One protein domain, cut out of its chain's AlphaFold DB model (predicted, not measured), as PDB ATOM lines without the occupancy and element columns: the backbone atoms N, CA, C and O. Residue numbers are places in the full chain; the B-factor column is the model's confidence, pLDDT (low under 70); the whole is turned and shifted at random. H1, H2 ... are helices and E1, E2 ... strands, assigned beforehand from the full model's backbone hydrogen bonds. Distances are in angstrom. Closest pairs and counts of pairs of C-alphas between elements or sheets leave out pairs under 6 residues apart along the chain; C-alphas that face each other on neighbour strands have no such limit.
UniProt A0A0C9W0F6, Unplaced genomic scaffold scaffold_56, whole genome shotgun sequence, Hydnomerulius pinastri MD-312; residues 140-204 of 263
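Overview. This is residues 140 to 204 of the 263 residues of an uncharacterized protein of Hydnomerulius pinastri MD-312 (UniProt A0A0C9W0F6). At one end of this elongated model, two short strands, E1 and E2, lie side by side as a small ribbon with the short helix H1 next to them; the longer helix H2 reaches away from there like an arm, and residues 173 to 195 fold back from its far end to E2. The printed part has 65 residues, and along it come E1, H1, H2 and E2: two named helices and two named strands, the strands forming one antiparallel sheet in the order E1, E2. The class is mixed, helices and strands, with under half of the residues, 32 of 65, in named elements. The whole is only just loose, close to compact, with a radius of gyration of the C-alphas of 13.0 A and spans of 39 by 24 by 23 A.

Arrangement. Start at E1, residues 141 to 145, and set beside it E2, residues 196 to 200: they are antiparallel neighbours, their directions 142 degrees apart. Look at N 144 and O 197, 2.9 A apart, and at N 197 and O 144, 2.8 A apart, both pairs within hydrogen-bond range. C-alphas 145 and 196 face each other at 4.2 A. A tight link with no residue between leads from E1 into H1, residues 146 to 152. The closest C-alphas of H1 and E2 are those of Val 146 and Glu 196, 5.6 A apart. Five residues on, another tight link ends at H2, residues 158 to 172. H1 and H2 form a helical hairpin: they touch, H2 with residues 158 to 159 alone, and the closest C-alphas are those of Ala 150 and Leu 158, 5.7 A apart. Their lines stand at a steep tilt of 41 degrees, opposite ways. E1 and H2 are apart. In H1 and H2 every O i to N i+4 pair is within hydrogen-bond range.

Along the chain. Find C-alpha 141 at (170.367, 139.802, 215.629), where E1 begins; it runs 12.4 A to C-alpha 145. H1 then covers 9.8 A from C-alpha 146 to C-alpha 152. H2 begins at C-alpha 158 at (163.706, 139.893, 232.399) and runs 21.0 A to C-alpha 172 at (152.278, 157.512, 232.476). E2 takes 13.2 A from C-alpha 196 to C-alpha 200 at (172.716, 141.190, 219.795).

Size, cuts and confidence. The two C-alphas farthest apart are those of Ala 171 and Leu 204, 40.1 A. The printed part has no cut. The link from H2 to E2 is long, with 23 residues. Residues 170 to 175, of which 170 to 172 belong to H2, stand free. The mean pLDDT of the printed part is 82.6; look for values under 70 at residues 140 to 141, 180 to 181 and 201 to 204.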
ATOM      1  N   SER A 140     174.634 139.790 214.584       64.44
ATOM      2  CA  SER A 140     173.771 138.650 214.330       64.44
ATOM      3  C   SER A 140     172.597 138.772 215.299       64.44
ATOM      4  O   SER A 140     172.639 138.273 216.422       64.44
ATOM      5  N   LEU A 141     171.584 139.543 214.890       68.75
ATOM      6  CA  LEU A 141     170.367 139.802 215.629       68.75
ATOM      7  C   LEU A 141     169.577 138.519 215.522       68.75
ATOM      8  O   LEU A 141     168.838 138.282 214.564       68.75
ATOM      9  N   GLN A 142     169.807 137.647 216.489       78.75
ATOM     10  CA  GLN A 142     169.041 136.429 216.583       78.75
ATOM     11  C   GLN A 142     167.707 136.788 217.220       78.75
ATOM     12  O   GLN A 142     167.646 137.462 218.254       78.75
ATOM     13  N   ARG A 143     166.629 136.346 216.573       85.31
ATOM     14  CA  ARG A 143     165.328 136.287 217.226       85.31
ATOM     15  C   ARG A 143     165.411 135.193 218.274       85.31
ATOM     16  O   ARG A 143     165.705 134.045 217.954       85.31
ATOM     17  N   ILE A 144     165.194 135.578 219.517       91.56
ATOM     18  CA  ILE A 144     165.228 134.696 220.670       91.56
ATOM     19  C   ILE A 144     163.951 134.924 221.470       91.56
ATOM     20  O   ILE A 144     163.450 136.046 221.551       91.56
ATOM     21  N   THR A 145     163.384 133.865 222.038       93.62
ATOM     22  CA  THR A 145     162.239 134.021 222.937       93.62
ATOM     23  C   THR A 145     162.673 134.759 224.199       93.62
ATOM     24  O   THR A 145     163.824 134.651 224.622       93.62
ATOM     25  N   VAL A 146     161.764 135.513 224.818       92.50
ATOM     26  CA  VAL A 146     162.075 136.256 226.054       92.50
ATOM     27  C   VAL A 146     162.588 135.315 227.149       92.50
ATOM     28  O   VAL A 146     163.539 135.653 227.844       92.50
ATOM     29  N   ASP A 147     162.015 134.113 227.255       91.69
ATOM     30  CA  ASP A 147     162.422 133.120 228.254       91.69
ATOM     31  C   ASP A 147     163.821 132.547 227.956       91.69
ATOM     32  O   ASP A 147     164.650 132.445 228.857       91.69
ATOM     33  N   ASN A 148     164.139 132.263 226.687       91.94
ATOM     34  CA  ASN A 148     165.476 131.801 226.307       91.94
ATOM     35  C   ASN A 148     166.522 132.921 226.464       91.94
ATOM     36  O   ASN A 148     167.649 132.671 226.876       91.94
ATOM     37  N   ALA A 149     166.153 134.181 226.209       91.00
ATOM     38  CA  ALA A 149     167.017 135.324 226.500       91.00
ATOM     39  C   ALA A 149     167.260 135.481 228.010       91.00
ATOM     40  O   ALA A 149     168.395 135.719 228.424       91.00
ATOM     41  N   ALA A 150     166.219 135.316 228.831       92.25
ATOM     42  CA  ALA A 150     166.326 135.338 230.287       92.25
ATOM     43  C   ALA A 150     167.306 134.268 230.790       92.25
ATOM     44  O   ALA A 150     168.176 134.567 231.606       92.25
ATOM     45  N   GLU A 151     167.224 133.048 230.259       93.06
ATOM     46  CA  GLU A 151     168.148 131.960 230.592       93.06
ATOM     47  C   GLU A 151     169.577 132.255 230.111       93.06
ATOM     48  O   GLU A 151     170.520 132.289 230.908       93.06
ATOM     49  N   MET A 152     169.734 132.561 228.825       90.12
ATOM     50  CA  MET A 152     171.030 132.764 228.176       90.12
ATOM     51  C   MET A 152     171.823 133.943 228.759       90.12
ATOM     52  O   MET A 152     173.053 133.887 228.817       90.12
ATOM     53  N   PHE A 153     171.149 135.001 229.218       86.88
ATOM     54  CA  PHE A 153     171.796 136.145 229.871       86.88
ATOM     55  C   PHE A 153     171.792 136.075 231.403       86.88
ATOM     56  O   PHE A 153     172.313 136.990 232.048       86.88
ATOM     57  N   SER A 154     171.238 135.004 231.982       91.25
ATOM     58  CA  SER A 154     171.064 134.840 233.432       91.25
ATOM     59  C   SER A 154     170.292 136.006 234.072       91.25
ATOM     60  O   SER A 154     170.687 136.546 235.104       91.25
ATOM     61  N   LEU A 155     169.193 136.405 233.429       91.69
ATOM     62  CA  LEU A 155     168.271 137.464 233.844       91.69
ATOM     63  C   LEU A 155     166.878 136.868 234.115       91.69
ATOM     64  O   LEU A 155     165.971 137.031 233.297       91.69
ATOM     65  N   PRO A 156     166.676 136.164 235.245       89.81
ATOM     66  CA  PRO A 156     165.420 135.456 235.528       89.81
ATOM     67  C   PRO A 156     164.212 136.395 235.673       89.81
ATOM     68  O   PRO A 156     163.066 135.975 235.539       89.81
ATOM     69  N   ASP A 157     164.458 137.677 235.934       90.19
ATOM     70  CA  ASP A 157     163.460 138.728 236.096       90.19
ATOM     71  C   ASP A 157     163.197 139.528 234.806       90.19
ATOM     72  O   ASP A 157     162.387 140.457 234.827       90.19
ATOM     73  N   LEU A 158     163.823 139.171 233.674       91.06
ATOM     74  CA  LEU A 158     163.706 139.893 232.399       91.06
ATOM     75  C   LEU A 158     162.250 140.050 231.946       91.06
ATOM     76  O   LEU A 158     161.834 141.120 231.503       91.06
ATOM     77  N   ARG A 159     161.447 138.993 232.074       91.19
ATOM     78  CA  ARG A 159     160.039 139.022 231.666       91.19
ATOM     79  C   ARG A 159     159.209 139.972 232.525       91.19
ATOM     80  O   ARG A 159     158.465 140.791 231.991       91.19
ATOM     81  N   ALA A 160     159.395 139.902 233.843       90.06
ATOM     82  CA  ALA A 160     158.772 140.818 234.792       90.06
ATOM     83  C   ALA A 160     159.187 142.270 234.508       90.06
ATOM     84  O   ALA A 160     158.331 143.150 234.461       90.06
ATOM     85  N   ALA A 161     160.475 142.495 234.222       90.56
ATOM     86  CA  ALA A 161     161.038 143.791 233.857       90.56
ATOM     87  C   ALA A 161     160.340 144.424 232.651       90.56
ATOM     88  O   ALA A 161     159.936 145.584 232.700       90.56
ATOM     89  N   LEU A 162     160.196 143.649 231.574       90.88
ATOM     90  CA  LEU A 162     159.552 144.102 230.344       90.88
ATOM     91  C   LEU A 162     158.069 144.402 230.573       90.88
ATOM     92  O   LEU A 162     157.556 145.400 230.073       90.88
ATOM     93  N   ALA A 163     157.384 143.571 231.356       91.00
ATOM     94  CA  ALA A 163     155.982 143.792 231.684       91.00
ATOM     95  C   ALA A 163     155.781 145.045 232.554       91.00
ATOM     96  O   ALA A 163     154.881 145.834 232.266       91.00
ATOM     97  N   ASP A 164     156.636 145.279 233.557       89.62
ATOM     98  CA  ASP A 164     156.619 146.513 234.358       89.62
ATOM     99  C   ASP A 164     156.858 147.745 233.488       89.62
ATOM    100  O   ASP A 164     156.113 148.720 233.587       89.62
ATOM    101  N   PHE A 165     157.848 147.683 232.595       88.06
ATOM    102  CA  PHE A 165     158.153 148.767 231.666       88.06
ATOM    103  C   PHE A 165     156.931 149.133 230.810       88.06
ATOM    104  O   PHE A 165     156.513 150.291 230.793       88.06
ATOM    105  N   LEU A 166     156.307 148.138 230.169       89.06
ATOM    106  CA  LEU A 166     155.141 148.353 229.308       89.06
ATOM    107  C   LEU A 166     153.927 148.870 230.088       89.06
ATOM    108  O   LEU A 166     153.163 149.689 229.578       89.06
ATOM    109  N   ASN A 167     153.723 148.397 231.317       88.69
ATOM    110  CA  ASN A 167     152.639 148.883 232.169       88.69
ATOM    111  C   ASN A 167     152.883 150.331 232.612       88.69
ATOM    112  O   ASN A 167     151.951 151.136 232.601       88.69
ATOM    113  N   CYS A 168     154.129 150.684 232.935       85.75
ATOM    114  CA  CYS A 168     154.505 152.055 233.267       85.75
ATOM    115  C   CYS A 168     154.287 152.999 232.082       85.75
ATOM    116  O   CYS A 168     153.707 154.068 232.270       85.75
ATOM    117  N   GLU A 169     154.692 152.590 230.876       87.75
ATOM    118  CA  GLU A 169     154.510 153.373 229.649       87.75
ATOM    119  C   GLU A 169     153.019 153.597 229.340       87.75
ATOM    120  O   GLU A 169     152.608 154.713 229.025       87.75
ATOM    121  N   LYS A 170     152.178 152.566 229.515       86.12
ATOM    122  CA  LYS A 170     150.716 152.688 229.365       86.12
ATOM    123  C   LYS A 170     150.089 153.648 230.376       86.12
ATOM    124  O   LYS A 170     149.153 154.358 230.023       86.12
ATOM    125  N   ALA A 171     150.561 153.637 231.622       87.44
ATOM    126  CA  ALA A 171     149.974 154.429 232.700       87.44
ATOM    127  C   ALA A 171     150.418 155.903 232.682       87.44
ATOM    128  O   ALA A 171     149.612 156.780 232.979       87.44
ATOM    129  N   HIS A 172     151.675 156.181 232.325       85.69
ATOM    130  CA  HIS A 172     152.278 157.512 232.476       85.69
ATOM    131  C   HIS A 172     152.665 158.175 231.143       85.69
ATOM    132  O   HIS A 172     153.009 159.358 231.114       85.69
ATOM    133  N   GLY A 173     152.581 157.443 230.028       83.88
ATOM    134  CA  GLY A 173     152.946 157.923 228.701       83.88
ATOM    135  C   GLY A 173     154.461 157.931 228.430       83.88
ATOM    136  O   GLY A 173     155.267 157.615 229.305       83.88
ATOM    137  N   PRO A 174     154.872 158.322 227.209       77.25
ATOM    138  CA  PRO A 174     156.249 158.173 226.720       77.25
ATOM    139  C   PRO A 174     157.264 159.147 227.341       77.25
ATOM    140  O   PRO A 174     158.462 159.000 227.125       77.25
ATOM    141  N   ASN A 175     156.805 160.158 228.086       79.06
ATOM    142  CA  ASN A 175     157.671 161.163 228.717       79.06
ATOM    143  C   ASN A 175     157.987 160.840 230.185       79.06
ATOM    144  O   ASN A 175     158.597 161.656 230.876       79.06
ATOM    145  N   PHE A 176     157.535 159.690 230.684       79.44
ATOM    146  CA  PHE A 176     157.768 159.298 232.063       79.44
ATOM    147  C   PHE A 176     159.183 158.749 232.249       79.44
ATOM    148  O   PHE A 176     159.646 157.896 231.494       79.44
ATOM    149  N   VAL A 177     159.876 159.234 233.278       77.25
ATOM    150  CA  VAL A 177     161.213 158.750 233.626       77.25
ATOM    151  C   VAL A 177     161.066 157.441 234.392       77.25
ATOM    152  O   VAL A 177     160.583 157.421 235.521       77.25
ATOM    153  N   HIS A 178     161.500 156.338 233.784       72.31
ATOM    154  CA  HIS A 178     161.538 155.046 234.460       72.31
ATOM    155  C   HIS A 178     162.651 155.041 235.512       72.31
ATOM    156  O   HIS A 178     163.825 155.212 235.186       72.31
ATOM    157  N   THR A 179     162.301 154.807 236.775       73.38
ATOM    158  CA  THR A 179     163.300 154.540 237.812       73.38
ATOM    159  C   THR A 179     163.947 153.183 237.523       73.38
ATOM    160  O   THR A 179     163.285 152.150 237.545       73.38
ATOM    161  N   ILE A 180     165.248 153.183 237.217       65.12
ATOM    162  CA  ILE A 180     166.012 151.978 236.829       65.12
ATOM    163  C   ILE A 180     166.271 151.053 238.040       65.12
ATOM    164  O   ILE A 180     166.647 149.893 237.890       65.12
ATOM    165  N   SER A 181     166.005 151.542 239.249       63.25
ATOM    166  CA  SER A 181     166.194 150.840 240.515       63.25
ATOM    167  C   SER A 181     164.879 150.755 241.290       63.25
ATOM    168  O   SER A 181     164.283 151.779 241.616       63.25
ATOM    169  N   GLY A 182     164.436 149.547 241.625       72.12
ATOM    170  CA  GLY A 182     163.238 149.350 242.436       72.12
ATOM    171  C   GLY A 182     162.790 147.896 242.480       72.12
ATOM    172  O   GLY A 182     163.216 147.070 241.670       72.12
ATOM    173  N   GLN A 183     161.927 147.583 243.445       72.94
ATOM    174  CA  GLN A 183     161.256 146.292 243.496       72.94
ATOM    175  C   GLN A 183     160.304 146.185 242.301       72.94
ATOM    176  O   GLN A 183     159.461 147.054 242.092       72.94
ATOM    177  N   ARG A 184     160.454 145.125 241.504       74.19
ATOM    178  CA  ARG A 184     159.566 144.865 240.369       74.19
ATOM    179  C   ARG A 184     158.171 144.526 240.886       74.19
ATOM    180  O   ARG A 184     158.030 143.701 241.790       74.19
ATOM    181  N   HIS A 185     157.157 145.178 240.331       75.69
ATOM    182  CA  HIS A 185     155.757 144.971 240.711       75.69
ATOM    183  C   HIS A 185     155.109 143.844 239.904       75.69
ATOM    184  O   HIS A 185     154.086 143.279 240.295       75.69
ATOM    185  N   SER A 186     155.726 143.507 238.780       78.50
ATOM    186  CA  SER A 186     155.241 142.548 237.813       78.50
ATOM    187  C   SER A 186     155.757 141.133 238.097       78.50
ATOM    188  O   SER A 186     156.908 140.919 238.472       78.50
ATOM    189  N   SER A 187     154.882 140.138 237.933       80.56
ATOM    190  CA  SER A 187     155.218 138.722 238.128       80.56
ATOM    191  C   SER A 187     155.885 138.130 236.883       80.56
ATOM    192  O   SER A 187     155.569 138.510 235.754       80.56
ATOM    193  N   SER A 188     156.750 137.128 237.064       74.38
ATOM    194  CA  SER A 188     157.333 136.342 235.964       74.38
ATOM    195  C   SER A 188     156.282 135.587 235.140       74.38
ATOM    196  O   SER A 188     156.543 135.242 233.992       74.38
ATOM    197  N   ALA A 189     155.075 135.387 235.678       79.75
ATOM    198  CA  ALA A 189     153.955 134.752 234.980       79.75
ATOM    199  C   ALA A 189     153.162 135.704 234.060       79.75
ATOM    200  O   ALA A 189     152.139 135.314 233.498       79.75
ATOM    201  N   THR A 190     153.588 136.962 233.909       82.19
ATOM    202  CA  THR A 190     152.859 137.947 233.099       82.19
ATOM    203  C   THR A 190     152.952 137.655 231.596       82.19
ATOM    204  O   THR A 190     153.995 137.280 231.044       82.19
ATOM    205  N   THR A 191     151.820 137.814 230.905       88.00
ATOM    206  CA  THR A 191     151.732 137.677 229.448       88.00
ATOM    207  C   THR A 191     152.187 138.975 228.789       88.00
ATOM    208  O   THR A 191     151.532 140.010 228.916       88.00
ATOM    209  N   LEU A 192     153.313 138.920 228.081       89.75
ATOM    210  CA  LEU A 192     153.779 140.016 227.237       89.75
ATOM    211  C   LEU A 192     152.992 140.035 225.914       89.75
ATOM    212  O   LEU A 192     152.559 138.980 225.449       89.75
ATOM    213  N   PRO A 193     152.830 141.204 225.267       92.31
ATOM    214  CA  PRO A 193     152.195 141.296 223.949       92.31
ATOM    215  C   PRO A 193     153.053 140.698 222.816       92.31
ATOM    216  O   PRO A 193     152.626 140.684 221.665       92.31
ATOM    217  N   PHE A 194     154.258 140.220 223.130       91.56
ATOM    218  CA  PHE A 194     155.177 139.544 222.224       91.56
ATOM    219  C   PHE A 194     155.896 138.403 222.953       91.56
ATOM    220  O   PHE A 194     156.073 138.440 224.169       91.56
ATOM    221  N   THR A 195     156.340 137.405 222.190       90.81
ATOM    222  CA  THR A 195     157.056 136.223 222.709       90.81
ATOM    223  C   THR A 195     158.549 136.262 222.387       90.81
ATOM    224  O   THR A 195     159.361 135.661 223.089       90.81
ATOM    225  N   GLU A 196     158.918 136.983 221.330       91.94
ATOM    226  CA  GLU A 196     160.271 137.038 220.784       91.94
ATOM    227  C   GLU A 196     160.855 138.442 220.904       91.94
ATOM    228  O   GLU A 196     160.148 139.442 220.776       91.94
ATOM    229  N   MET A 197     162.167 138.502 221.099       88.75
ATOM    230  CA  MET A 197     162.963 139.716 221.067       88.75
ATOM    231  C   MET A 197     164.192 139.515 220.180       88.75
ATOM    232  O   MET A 197     164.646 138.394 219.948       88.75
ATOM    233  N   GLN A 198     164.735 140.612 219.664       84.94
ATOM    234  CA  GLN A 198     166.015 140.594 218.968       84.94
ATOM    235  C   GLN A 198     167.114 140.906 219.974       84.94
ATOM    236  O   GLN A 198     167.085 141.947 220.629       84.94
ATOM    237  N   ALA A 199     168.072 139.993 220.101       79.56
ATOM    238  CA  ALA A 199     169.240 140.187 220.943       79.56
ATOM    239  C   ALA A 199     170.500 140.205 220.078       79.56
ATOM    240  O   ALA A 199     170.686 139.368 219.192       79.56
ATOM    241  N   GLN A 200     171.377 141.165 220.358       76.62
ATOM    242  CA  GLN A 200     172.716 141.190 219.795       76.62
ATOM    243  C   GLN A 200     173.605 140.246 220.600       76.62
ATOM    244  O   GLN A 200     173.909 140.505 221.766       76.62
ATOM    245  N   MET A 201     174.048 139.164 219.964       68.50
ATOM    246  CA  MET A 201     175.019 138.269 220.583       68.50
ATOM    247  C   MET A 201     176.418 138.883 220.502       68.50
ATOM    248  O   MET A 201     176.800 139.390 219.440       68.50
ATOM    249  N   PRO A 202     177.219 138.832 221.581       59.34
ATOM    250  CA  PRO A 202     178.635 139.129 221.461       59.34
ATOM    251  C   PRO A 202     179.250 138.099 220.508       59.34
ATOM    252  O   PRO A 202     179.155 136.891 220.727       59.34
ATOM    253  N   THR A 203     179.866 138.561 219.420       52.34
ATOM    254  CA  THR A 203     180.636 137.673 218.549       52.34
ATOM    255  C   THR A 203     181.793 137.098 219.361       52.34
ATOM    256  O   THR A 203     182.524 137.828 220.029       52.34
ATOM    257  N   LEU A 204     181.938 135.771 219.319       44.62
ATOM    258  CA  LEU A 204     182.755 134.927 220.207       44.62
ATOM    259  C   LEU A 204     184.278 135.216 220.213       44.62
ATOM    260  O   LEU A 204     185.052 134.426 220.742       44.62
TER     261      LEU A 204